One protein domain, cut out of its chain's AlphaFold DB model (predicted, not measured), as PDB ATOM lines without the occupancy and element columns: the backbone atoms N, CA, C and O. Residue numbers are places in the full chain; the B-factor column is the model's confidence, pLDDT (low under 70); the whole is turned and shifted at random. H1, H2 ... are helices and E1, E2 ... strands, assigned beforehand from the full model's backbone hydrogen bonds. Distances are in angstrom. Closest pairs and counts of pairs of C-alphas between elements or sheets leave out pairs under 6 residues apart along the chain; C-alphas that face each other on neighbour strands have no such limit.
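Overview. This is residues 14 to 102 of the 171 residues of an uncharacterized protein of Nitrospina sp (UniProt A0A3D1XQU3). One antiparallel sheet of four strands, strongly twisted, has two helices, H1 and H2, covering one of its faces and no named helix on the other. The long strand E4 runs through the sheet beside E1, and the turn of the E3 and E4 hairpin, round Gly 87, lies at the end of the long axis away from the first turn of H2. The printed part has 89 residues, with two named helices and four named strands in the order E1, H1, E2, H2, E3, E4; across the sheet the order is E2, E1, E4, E3, and the class is mixed, helices and strands. It is compact, with a radius of gyration of the C-alphas of 12.6 A, and rounded, spanning 35 by 28 by 22 A.

Arrangement. E1, residues 14 to 21, is an inner strand, antiparallel to E4, residues 90 to 102, at 154 degrees; N 17 and O 96 are 2.9 A apart, within hydrogen-bond range. H1, residues 27 to 40, is on the sheet at a height of 9.5 A, over E1 and only just over E4, where 3 of its C-alphas fall; it runs slantwise to the strands, at 54 degrees to E1 on the local plane. The closest C-alphas of H1 and E4 are those of Ala 30 and Tyr 92, 7.0 A apart. E2, residues 48 to 51, is an edge strand, antiparallel to E1 at 162 degrees, with N 18 and O 50 at 2.9 A. H2, residues 64 to 76, is on the same face as H1, at a height of 8.9 A over E4; it runs slantwise, only just, at 57 degrees to E4 on the local plane. The closest C-alphas of H2 and E4 are those of Ile 74 and Val 96, 6.7 A apart. H1 and H2 are close but not clearly touching, their closest C-alphas those of Val 38 and Val 71, 5.7 A apart; they run opposite ways at a steep tilt of 42 degrees. E3, residues 82 to 85, is the other edge strand and forms a hairpin with E4, with N 91 and O 84 at 2.8 A. E3 is apart from E1 and E2. In H1 and H2 every O i to N i+4 pair is within hydrogen-bond range.

Along the chain. E1 begins at C-alpha 14, (25.291, -19.823, 83.254), and measures 22.5 A from first to last C-alpha. H1 measures 19.9 A and H2 18.2 A; H2 begins at C-alpha 64, (31.173, -4.903, 88.230). E2 and E3 have 4 residues each. E4 measures 31.4 A, bends by 77 degrees at residue 98 and ends at C-alpha 102, (32.153, -17.291, 88.581).

Size, cuts and confidence. The two C-alphas farthest apart are those of Lys 65 and Gly 87, at 37.5 A. The printed part has no cut, and its one long link is residues 52 to 63, between E2 and H2. The mean pLDDT of the printed part is 79.8; residues 22 to 25 and 77 to 90 are under 70.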
ATOM      1  N   TYR A  14      26.584 -20.493  83.284       91.88
ATOM      2  CA  TYR A  14      25.291 -19.823  83.254       91.88
ATOM      3  C   TYR A  14      24.375 -20.421  84.313       91.88
ATOM      4  O   TYR A  14      24.146 -21.633  84.336       91.88
ATOM      5  N   SER A  15      23.804 -19.564  85.146       91.62
ATOM      6  CA  SER A  15      22.910 -19.938  86.236       91.62
ATOM      7  C   SER A  15      21.767 -18.928  86.390       91.62
ATOM      8  O   SER A  15      21.729 -17.919  85.684       91.62
ATOM      9  N   ASN A  16      20.841 -19.204  87.301       89.94
ATOM     10  CA  ASN A  16      19.751 -18.311  87.666       89.94
ATOM     11  C   ASN A  16      19.984 -17.773  89.077       89.94
ATOM     12  O   ASN A  16      20.470 -18.488  89.954       89.94
ATOM     13  N   LEU A  17      19.625 -16.513  89.299       88.88
ATOM     14  CA  LEU A  17      19.684 -15.881  90.612       88.88
ATOM     15  C   LEU A  17      18.282 -15.708  91.168       88.88
ATOM     16  O   LEU A  17      17.409 -15.187  90.480       88.88
ATOM     17  N   GLU A  18      18.110 -16.083  92.429       87.38
ATOM     18  CA  GLU A  18      16.908 -15.836  93.217       87.38
ATOM     19  C   GLU A  18      17.230 -14.754  94.251       87.38
ATOM     20  O   GLU A  18      18.174 -14.883  95.038       87.38
ATOM     21  N   VAL A  19      16.462 -13.664  94.240       86.25
ATOM     22  CA  VAL A  19      16.636 -12.541  95.169       86.25
ATOM     23  C   VAL A  19      15.323 -12.271  95.877       86.25
ATOM     24  O   VAL A  19      14.332 -11.884  95.256       86.25
ATOM     25  N   ARG A  20      15.337 -12.380  97.204       84.19
ATOM     26  CA  ARG A  20      14.142 -12.185  98.019       84.19
ATOM     27  C   ARG A  20      13.976 -10.727  98.414       84.19
ATOM     28  O   ARG A  20      14.710 -10.213  99.263       84.19
ATOM     29  N   LEU A  21      12.977 -10.042  97.858       80.50
ATOM     30  CA  LEU A  21      12.677  -8.655  98.217       80.50
ATOM     31  C   LEU A  21      11.892  -8.577  99.538       80.50
ATOM     32  O   LEU A  21      11.083  -9.438  99.883       80.50
ATOM     33  N   LYS A  22      12.120  -7.504 100.309       69.81
ATOM     34  CA  LYS A  22      11.513  -7.289 101.635       69.81
ATOM     35  C   LYS A  22       9.976  -7.369 101.564       69.81
ATOM     36  O   LYS A  22       9.319  -6.548 100.921       69.81
ATOM     37  N   SER A  23       9.413  -8.285 102.353       58.38
ATOM     38  CA  SER A  23       8.009  -8.732 102.320       58.38
ATOM     39  C   SER A  23       6.931  -7.682 102.635       58.38
ATOM     40  O   SER A  23       5.739  -7.917 102.471       58.38
ATOM     41  N   ARG A  24       7.298  -6.483 103.097       56.38
ATOM     42  CA  ARG A  24       6.317  -5.457 103.514       56.38
ATOM     43  C   ARG A  24       5.846  -4.533 102.392       56.38
ATOM     44  O   ARG A  24       5.124  -3.577 102.674       56.38
ATOM     45  N   THR A  25       6.287  -4.760 101.162       61.59
ATOM     46  CA  THR A  25       6.076  -3.821 100.059       61.59
ATOM     47  C   THR A  25       4.973  -4.302  99.116       61.59
ATOM     48  O   THR A  25       4.754  -5.496  98.952       61.59
ATOM     49  N   MET A  26       4.200  -3.376  98.544       71.50
ATOM     50  CA  MET A  26       3.274  -3.695  97.444       71.50
ATOM     51  C   MET A  26       4.073  -3.891  96.146       71.50
ATOM     52  O   MET A  26       5.148  -3.314  96.019       71.50
ATOM     53  N   LYS A  27       3.532  -4.605  95.151       73.50
ATOM     54  CA  LYS A  27       4.172  -4.833  93.837       73.50
ATOM     55  C   LYS A  27       4.813  -3.580  93.237       73.50
ATOM     56  O   LYS A  27       5.974  -3.583  92.859       73.50
ATOM     57  N   GLU A  28       4.078  -2.472  93.216       76.25
ATOM     58  CA  GLU A  28       4.566  -1.189  92.690       76.25
ATOM     59  C   GLU A  28       5.807  -0.662  93.428       76.25
ATOM     60  O   GLU A  28       6.630   0.037  92.847       76.25
ATOM     61  N   GLN A  29       5.933  -0.959  94.722       77.81
ATOM     62  CA  GLN A  29       7.098  -0.592  95.523       77.81
ATOM     63  C   GLN A  29       8.267  -1.548  95.280       77.81
ATOM     64  O   GLN A  29       9.394  -1.072  95.211       77.81
ATOM     65  N   ALA A  30       8.006  -2.848  95.113       79.00
ATOM     66  CA  ALA A  30       9.026  -3.816  94.719       79.00
ATOM     67  C   ALA A  30       9.630  -3.442  93.354       79.00
ATOM     68  O   ALA A  30      10.843  -3.312  93.244       79.00
ATOM     69  N   ASN A  31       8.793  -3.120  92.361       78.81
ATOM     70  CA  ASN A  31       9.250  -2.696  91.034       78.81
ATOM     71  C   ASN A  31      10.093  -1.414  91.090       78.81
ATOM     72  O   ASN A  31      11.180  -1.371  90.527       78.81
ATOM     73  N   LYS A  32       9.646  -0.388  91.831       82.44
ATOM     74  CA  LYS A  32      10.433   0.847  92.025       82.44
ATOM     75  C   LYS A  32      11.769   0.601  92.713       82.44
ATOM     76  O   LYS A  32      12.726   1.336  92.486       82.44
ATOM     77  N   GLU A  33      11.821  -0.382  93.601       85.00
ATOM     78  CA  GLU A  33      13.054  -0.745  94.280       85.00
ATOM     79  C   GLU A  33      14.023  -1.449  93.322       85.00
ATOM     80  O   GLU A  33      15.203  -1.105  93.320       85.00
ATOM     81  N   VAL A  34      13.530  -2.332  92.446       84.19
ATOM     82  CA  VAL A  34      14.331  -2.934  91.365       84.19
ATOM     83  C   VAL A  34      14.828  -1.862  90.388       84.19
ATOM     84  O   VAL A  34      16.026  -1.803  90.119       84.19
ATOM     85  N   GLU A  35      13.963  -0.942  89.942       84.81
ATOM     86  CA  GLU A  35      14.353   0.218  89.118       84.81
ATOM     87  C   GLU A  35      15.466   1.034  89.800       84.81
ATOM     88  O   GLU A  35      16.483   1.358  89.190       84.81
ATOM     89  N   ARG A  36      15.330   1.306  91.107       87.56
ATOM     90  CA  ARG A  36      16.345   2.018  91.899       87.56
ATOM     91  C   ARG A  36      17.674   1.259  91.965       87.56
ATOM     92  O   ARG A  36      18.727   1.902  91.947       87.56
ATOM     93  N   MET A  37      17.640  -0.063  92.138       88.75
ATOM     94  CA  MET A  37      18.835  -0.916  92.177       88.75
ATOM     95  C   MET A  37      19.567  -0.877  90.839       88.75
ATOM     96  O   MET A  37      20.777  -0.647  90.818       88.75
ATOM     97  N   VAL A  38      18.821  -1.021  89.740       88.50
ATOM     98  CA  VAL A  38      19.326  -0.954  88.365       88.50
ATOM     99  C   VAL A  38      19.961   0.407  88.076       88.50
ATOM    100  O   VAL A  38      21.124   0.466  87.678       88.50
ATOM    101  N   ASP A  39      19.256   1.503  88.371       88.12
ATOM    102  CA  ASP A  39      19.732   2.871  88.125       88.12
ATOM    103  C   ASP A  39      21.027   3.192  88.880       88.12
ATOM    104  O   ASP A  39      21.909   3.893  88.377       88.12
ATOM    105  N   LYS A  40      21.141   2.703  90.119       91.88
ATOM    106  CA  LYS A  40      22.309   2.956  90.970       91.88
ATOM    107  C   LYS A  40      23.422   1.929  90.800       91.88
ATOM    108  O   LYS A  40      24.505   2.164  91.334       91.88
ATOM    109  N   LYS A  41      23.162   0.820  90.098       90.12
ATOM    110  CA  LYS A  41      24.026  -0.372  90.068       90.12
ATOM    111  C   LYS A  41      24.423  -0.843  91.473       90.12
ATOM    112  O   LYS A  41      25.548  -1.263  91.714       90.12
ATOM    113  N   ASP A  42      23.483  -0.719  92.404       89.12
ATOM    114  CA  ASP A  42      23.614  -1.102  93.810       89.12
ATOM    115  C   ASP A  42      22.656  -2.268  94.044       89.12
ATOM    116  O   ASP A  42      21.542  -2.099  94.550       89.12
ATOM    117  N   LEU A  43      23.049  -3.428  93.516       87.88
ATOM    118  CA  LEU A  43      22.212  -4.620  93.477       87.88
ATOM    119  C   LEU A  43      22.299  -5.383  94.795       87.88
ATOM    120  O   LEU A  43      23.384  -5.633  95.314       87.88
ATOM    121  N   PHE A  44      21.134  -5.782  95.302       85.62
ATOM    122  CA  PHE A  44      20.959  -6.737  96.404       85.62
ATOM    123  C   PHE A  44      21.598  -6.345  97.743       85.62
ATOM    124  O   PHE A  44      21.571  -7.122  98.697       85.62
ATOM    125  N   THR A  45      22.103  -5.121  97.873       81.06
ATOM    126  CA  THR A  45      22.566  -4.569  99.145       81.06
ATOM    127  C   THR A  45      21.408  -4.583 100.149       81.06
ATOM    128  O   THR A  45      20.387  -3.936  99.928       81.06
ATOM    129  N   GLU A  46      21.570  -5.327 101.252       84.19
ATOM    130  CA  GLU A  46      20.545  -5.629 102.277       84.19
ATOM    131  C   GLU A  46      19.474  -6.674 101.912       84.19
ATOM    132  O   GLU A  46      18.495  -6.820 102.655       84.19
ATOM    133  N   TYR A  47      19.639  -7.395 100.805       85.38
ATOM    134  CA  TYR A  47      18.734  -8.462 100.389       85.38
ATOM    135  C   TYR A  47      19.436  -9.812 100.449       85.38
ATOM    136  O   TYR A  47      20.641  -9.923 100.229       85.38
ATOM    137  N   GLU A  48      18.658 -10.838 100.773       86.44
ATOM    138  CA  GLU A  48      19.100 -12.218 100.652       86.44
ATOM    139  C   GLU A  48      19.012 -12.618  99.180       86.44
ATOM    140  O   GLU A  48      17.989 -12.394  98.526       86.44
ATOM    141  N   TRP A  49      20.103 -13.166  98.658       88.19
ATOM    142  CA  TRP A  49      20.193 -13.647  97.290       88.19
ATOM    143  C   TRP A  49      21.039 -14.912  97.247       88.19
ATOM    144  O   TRP A  49      21.923 -15.120  98.085       88.19
ATOM    145  N   LYS A  50      20.768 -15.749  96.253       89.06
ATOM    146  CA  LYS A  50      21.465 -17.014  96.034       89.06
ATOM    147  C   LYS A  50      21.347 -17.440  94.578       89.06
ATOM    148  O   LYS A  50      20.502 -16.928  93.842       89.06
ATOM    149  N   ILE A  51      22.194 -18.376  94.172       89.44
ATOM    150  CA  ILE A  51      21.922 -19.136  92.957       89.44
ATOM    151  C   ILE A  51      20.723 -20.058  93.215       89.44
ATOM    152  O   ILE A  51      20.613 -20.661  94.285       89.44
ATOM    153  N   GLU A  52      19.819 -20.151  92.242       86.25
ATOM    154  CA  GLU A  52      18.692 -21.085  92.279       86.25
ATOM    155  C   GLU A  52      19.194 -22.522  92.524       86.25
ATOM    156  O   GLU A  52      20.150 -22.982  91.898       86.25
ATOM    157  N   GLY A  53      18.578 -23.223  93.482       82.38
ATOM    158  CA  GLY A  53      18.986 -24.577  93.882       82.38
ATOM    159  C   GLY A  53      20.118 -24.659  94.918       82.38
ATOM    160  O   GLY A  53      20.514 -25.757  95.321       82.38
ATOM    161  N   CYS A  54      20.634 -23.517  95.377       86.25
ATOM    162  CA  CYS A  54      21.612 -23.439  96.462       86.25
ATOM    163  C   CYS A  54      20.938 -22.997  97.775       86.25
ATOM    164  O   CYS A  54      19.947 -22.255  97.766       86.25
ATOM    165  N   GLU A  55      21.456 -23.449  98.922       81.00
ATOM    166  CA  GLU A  55      20.989 -22.975 100.237       81.00
ATOM    167  C   GLU A  55      21.506 -21.561 100.529       81.00
ATOM    168  O   GLU A  55      20.725 -20.685 100.895       81.00
ATOM    169  N   GLU A  56      22.800 -21.319 100.297       77.31
ATOM    170  CA  GLU A  56      23.443 -20.015 100.459       77.31
ATOM    171  C   GLU A  56      24.447 -19.753  99.332       77.31
ATOM    172  O   GLU A  56      25.274 -20.605  99.001       77.31
ATOM    173  N   GLY A  57      24.435 -18.532  98.790       71.94
ATOM    174  CA  GLY A  57      25.460 -18.074  97.857       71.94
ATOM    175  C   GLY A  57      25.568 -18.937  96.594       71.94
ATOM    176  O   GLY A  57      24.561 -19.279  95.980       71.94
ATOM    177  N   GLY A  58      26.804 -19.208  96.168       80.81
ATOM    178  CA  GLY A  58      27.114 -19.924  94.923       80.81
ATOM    179  C   GLY A  58      27.945 -19.112  93.927       80.81
ATOM    180  O   GLY A  58      28.261 -19.615  92.859       80.81
ATOM    181  N   ILE A  59      28.337 -17.878  94.259       88.62
ATOM    182  CA  ILE A  59      29.188 -17.027  93.412       88.62
ATOM    183  C   ILE A  59      30.474 -16.692  94.169       88.62
ATOM    184  O   ILE A  59      30.427 -16.173  95.284       88.62
ATOM    185  N   ASN A  60      31.624 -16.949  93.552       88.56
ATOM    186  CA  ASN A  60      32.940 -16.653  94.118       88.56
ATOM    187  C   ASN A  60      33.283 -15.157  94.063       88.56
ATOM    188  O   ASN A  60      34.022 -14.657  94.915       88.56
ATOM    189  N   SER A  61      32.782 -14.438  93.053       87.75
ATOM    190  CA  SER A  61      33.065 -13.017  92.851       87.75
ATOM    191  C   SER A  61      31.841 -12.242  92.369       87.75
ATOM    192  O   SER A  61      31.330 -12.487  91.279       87.75
ATOM    193  N   PHE A  62      31.393 -11.273  93.173       88.12
ATOM    194  CA  PHE A  62      30.345 -10.329  92.786       88.12
ATOM    195  C   PHE A  62      30.980  -9.011  92.327       88.12
ATOM    196  O   PHE A  62      31.161  -8.079  93.112       88.12
ATOM    197  N   ASP A  63      31.405  -8.968  91.064       90.19
ATOM    198  CA  ASP A  63      32.138  -7.840  90.491       90.19
ATOM    199  C   ASP A  63      31.254  -6.908  89.636       90.19
ATOM    200  O   ASP A  63      30.043  -7.092  89.475       90.19
ATOM    201  N   ALA A  64      31.871  -5.860  89.083       91.38
ATOM    202  CA  ALA A  64      31.173  -4.903  88.230       91.38
ATOM    203  C   ALA A  64      30.659  -5.531  86.920       91.38
ATOM    204  O   ALA A  64      29.646  -5.077  86.401       91.38
ATOM    205  N   LYS A  65      31.322  -6.573  86.394       91.56
ATOM    206  CA  LYS A  65      30.872  -7.249  85.169       91.56
ATOM    207  C   LYS A  65      29.617  -8.063  85.436       91.56
ATOM    208  O   LYS A  65      28.683  -7.990  84.646       91.56
ATOM    209  N   LEU A  66      29.585  -8.790  86.553       92.12
ATOM    210  CA  LEU A  66      28.394  -9.506  86.991       92.12
ATOM    211  C   LEU A  66      27.242  -8.530  87.245       92.12
ATOM    212  O   LEU A  66      26.127  -8.758  86.787       92.12
ATOM    213  N   THR A  67      27.528  -7.408  87.908       92.94
ATOM    214  CA  THR A  67      26.543  -6.341  88.138       92.94
ATOM    215  C   THR A  67      25.950  -5.835  86.821       92.94
ATOM    216  O   THR A  67      24.732  -5.731  86.695       92.94
ATOM    217  N   ASP A  68      26.797  -5.549  85.830       92.06
ATOM    218  CA  ASP A  68      26.355  -5.077  84.517       92.06
ATOM    219  C   ASP A  68      25.519  -6.134  83.778       92.06
ATOM    220  O   ASP A  68      24.474  -5.792  83.229       92.06
ATOM    221  N   ALA A  69      25.918  -7.411  83.827       90.62
ATOM    222  CA  ALA A  69      25.175  -8.514  83.215       90.62
ATOM    223  C   ALA A  69      23.791  -8.726  83.856       90.62
ATOM    224  O   ALA A  69      22.809  -8.953  83.153       90.62
ATOM    225  N   ILE A  70      23.690  -8.609  85.185       90.94
ATOM    226  CA  ILE A  70      22.408  -8.690  85.901       90.94
ATOM    227  C   ILE A  70      21.499  -7.525  85.505       90.94
ATOM    228  O   ILE A  70      20.324  -7.734  85.216       90.94
ATOM    229  N   VAL A  71      22.038  -6.304  85.451       90.75
ATOM    230  CA  VAL A  71      21.283  -5.124  85.003       90.75
ATOM    231  C   VAL A  71      20.795  -5.289  83.565       90.75
ATOM    232  O   VAL A  71      19.655  -4.937  83.269       90.75
ATOM    233  N   GLU A  72      21.633  -5.804  82.667       89.50
ATOM    234  CA  GLU A  72      21.246  -6.077  81.284       89.50
ATOM    235  C   GLU A  72      20.087  -7.078  81.234       89.50
ATOM    236  O   GLU A  72      19.055  -6.759  80.651       89.50
ATOM    237  N   ARG A  73      20.179  -8.207  81.952       87.06
ATOM    238  CA  ARG A  73      19.090  -9.196  82.016       87.06
ATOM    239  C   ARG A  73      17.786  -8.645  82.568       87.06
ATOM    240  O   ARG A  73      16.747  -8.880  81.967       87.06
ATOM    241  N   ILE A  74      17.833  -7.877  83.656       86.69
ATOM    242  CA  ILE A  74      16.634  -7.248  84.234       86.69
ATOM    243  C   ILE A  74      15.975  -6.270  83.243       86.69
ATOM    244  O   ILE A  74      14.766  -6.079  83.293       86.69
ATOM    245  N   ASN A  75      16.747  -5.631  82.358       83.75
ATOM    246  CA  ASN A  75      16.203  -4.725  81.340       83.75
ATOM    247  C   ASN A  75      15.727  -5.451  80.068       83.75
ATOM    248  O   ASN A  75      14.856  -4.931  79.371       83.75
ATOM    249  N   GLU A  76      16.337  -6.590  79.722       78.94
ATOM    250  CA  GLU A  76      15.968  -7.418  78.564       78.94
ATOM    251  C   GLU A  76      14.712  -8.256  78.817       78.94
ATOM    252  O   GLU A  76      13.886  -8.416  77.917       78.94
ATOM    253  N   GLU A  77      14.573  -8.797  80.026       65.38
ATOM    254  CA  GLU A  77      13.400  -9.552  80.447       65.38
ATOM    255  C   GLU A  77      12.394  -8.594  81.096       65.38
ATOM    256  O   GLU A  77      12.715  -7.890  82.052       65.38
ATOM    257  N   GLU A  78      11.150  -8.561  80.604       51.25
ATOM    258  CA  GLU A  78      10.042  -8.044  81.411       51.25
ATOM    259  C   GLU A  78       9.940  -8.974  82.628       51.25
ATOM    260  O   GLU A  78       9.348 -10.039  82.516       51.25
ATOM    261  N   THR A  79      10.614  -8.635  83.736       51.44
ATOM    262  CA  THR A  79      10.773  -9.484  84.931       51.44
ATOM    263  C   THR A  79       9.485 -10.248  85.243       51.44
ATOM    264  O   THR A  79       8.485  -9.630  85.627       51.44
ATOM    265  N   ASP A  80       9.504 -11.567  85.042       47.16
ATOM    266  CA  ASP A  80       8.307 -12.398  85.151       47.16
ATOM    267  C   ASP A  80       7.861 -12.479  86.623       47.16
ATOM    268  O   ASP A  80       8.661 -12.625  87.553       47.16
ATOM    269  N   GLU A  81       6.563 -12.289  86.848       50.91
ATOM    270  CA  GLU A  81       5.990 -11.934  88.147       50.91
ATOM    271  C   GLU A  81       5.911 -13.132  89.112       50.91
ATOM    272  O   GLU A  81       4.910 -13.847  89.129       50.91
ATOM    273  N   ASN A  82       6.901 -13.325  89.989       55.78
ATOM    274  CA  ASN A  82       6.839 -14.367  91.023       55.78
ATOM    275  C   ASN A  82       6.477 -13.782  92.399       55.78
ATOM    276  O   ASN A  82       7.321 -13.330  93.172       55.78
ATOM    277  N   ILE A  83       5.172 -13.773  92.702       55.84
ATOM    278  CA  ILE A  83       4.637 -13.430  94.029       55.84
ATOM    279  C   ILE A  83       4.336 -14.727  94.782       55.84
ATOM    280  O   ILE A  83       3.466 -15.494  94.364       55.84
ATOM    281  N   PHE A  84       4.978 -14.936  95.933       56.81
ATOM    282  CA  PHE A  84       4.712 -16.086  96.801       56.81
ATOM    283  C   PHE A  84       4.195 -15.660  98.185       56.81
ATOM    284  O   PHE A  84       4.575 -14.624  98.731       56.81
ATOM    285  N   TRP A  85       3.297 -16.459  98.773       46.69
ATOM    286  CA  TRP A  85       2.686 -16.196 100.081       46.69
ATOM    287  C   TRP A  85       3.112 -17.255 101.100       46.69
ATOM    288  O   TRP A  85       2.771 -18.426 100.952       46.69
ATOM    289  N   ASP A  86       3.793 -16.845 102.174       58.69
ATOM    290  CA  ASP A  86       4.293 -17.765 103.215       58.69
ATOM    291  C   ASP A  86       3.283 -18.043 104.351       58.69
ATOM    292  O   ASP A  86       3.609 -18.695 105.342       58.69
ATOM    293  N   GLY A  87       2.051 -17.532 104.231       52.47
ATOM    294  CA  GLY A  87       1.016 -17.626 105.265       52.47
ATOM    295  C   GLY A  87       0.921 -16.407 106.191       52.47
ATOM    296  O   GLY A  87      -0.109 -16.244 106.847       52.47
ATOM    297  N   LEU A  88       1.932 -15.532 106.218       58.44
ATOM    298  CA  LEU A  88       2.001 -14.325 107.054       58.44
ATOM    299  C   LEU A  88       2.226 -13.052 106.228       58.44
ATOM    300  O   LEU A  88       1.639 -12.014 106.541       58.44
ATOM    301  N   THR A  89       3.068 -13.121 105.193       61.78
ATOM    302  CA  THR A  89       3.453 -11.975 104.364       61.78
ATOM    303  C   THR A  89       3.667 -12.369 102.898       61.78
ATOM    304  O   THR A  89       4.014 -13.506 102.582       61.78
ATOM    305  N   ALA A  90       3.454 -11.413 101.990       63.97
ATOM    306  CA  ALA A  90       3.717 -11.586 100.569       63.97
ATOM    307  C   ALA A  90       5.202 -11.343 100.331       63.97
ATOM    308  O   ALA A  90       5.734 -10.323 100.764       63.97
ATOM    309  N   HIS A  91       5.855 -12.271  99.652       71.88
ATOM    310  CA  HIS A  91       7.233 -12.137  99.209       71.88
ATOM    311  C   HIS A  91       7.236 -11.889  97.707       71.88
ATOM    312  O   HIS A  91       6.399 -12.429  96.979       71.88
ATOM    313  N   TYR A  92       8.141 -11.013  97.285       74.94
ATOM    314  CA  TYR A  92       8.391 -10.722  95.882       74.94
ATOM    315  C   TYR A  92       9.792 -11.221  95.592       74.94
ATOM    316  O   TYR A  92      10.749 -10.674  96.144       74.94
ATOM    317  N   ASP A  93       9.887 -12.247  94.762       78.25
ATOM    318  CA  ASP A  93      11.170 -12.816  94.388       78.25
ATOM    319  C   ASP A  93      11.528 -12.296  92.999       78.25
ATOM    320  O   ASP A  93      10.737 -12.371  92.054       78.25
ATOM    321  N   LEU A  94      12.706 -11.686  92.899       81.81
ATOM    322  CA  LEU A  94      13.286 -11.288  91.630       81.81
ATOM    323  C   LEU A  94      14.157 -12.445  91.148       81.81
ATOM    324  O   LEU A  94      15.233 -12.682  91.698       81.81
ATOM    325  N   ASN A  95      13.681 -13.127  90.111       83.62
ATOM    326  CA  ASN A  95      14.431 -14.176  89.440       83.62
ATOM    327  C   ASN A  95      15.139 -13.578  88.230       83.62
ATOM    328  O   ASN A  95      14.493 -13.014  87.351       83.62
ATOM    329  N   VAL A  96      16.465 -13.680  88.205       86.12
ATOM    330  CA  VAL A  96      17.284 -13.229  87.078       86.12
ATOM    331  C   VAL A  96      17.863 -14.458  86.403       86.12
ATOM    332  O   VAL A  96      18.758 -15.110  86.947       86.12
ATOM    333  N   ALA A  97      17.329 -14.792  85.233       86.62
ATOM    334  CA  ALA A  97      17.702 -16.003  84.527       86.62
ATOM    335  C   ALA A  97      18.983 -15.832  83.702       86.62
ATOM    336  O   ALA A  97      19.312 -14.748  83.211       86.62
ATOM    337  N   HIS A  98      19.681 -16.951  83.505       87.88
ATOM    338  CA  HIS A  98      20.757 -17.095  82.526       87.88
ATOM    339  C   HIS A  98      21.861 -16.020  82.642       87.88
ATOM    340  O   HIS A  98      22.232 -15.336  81.678       87.88
ATOM    341  N   ILE A  99      22.399 -15.890  83.854       90.38
ATOM    342  CA  ILE A  99      23.529 -15.033  84.211       90.38
ATOM    343  C   ILE A  99      24.809 -15.861  84.243       90.38
ATOM    344  O   ILE A  99      24.857 -16.918  84.870       90.38
ATOM    345  N   LEU A 100      25.863 -15.364  83.595       92.12
ATOM    346  CA  LEU A 100      27.194 -15.958  83.685       92.12
ATOM    347  C   LEU A 100      27.829 -15.597  85.034       92.12
ATOM    348  O   LEU A 100      28.082 -14.422  85.301       92.12
ATOM    349  N   VAL A 101      28.108 -16.600  85.862       92.19
ATOM    350  CA  VAL A 101      28.685 -16.443  87.203       92.19
ATOM    351  C   VAL A 101      30.022 -17.170  87.324       92.19
ATOM    352  O   VAL A 101      30.224 -18.214  86.709       92.19
ATOM    353  N   ASP A 102      30.925 -16.620  88.136       93.88
ATOM    354  CA  ASP A 102      32.153 -17.291  88.581       93.88
ATOM    355  C   ASP A 102      31.831 -18.131  89.825       93.88
ATOM    356  O   ASP A 102      31.388 -17.586  90.841       93.88
TER     357      ASP A 102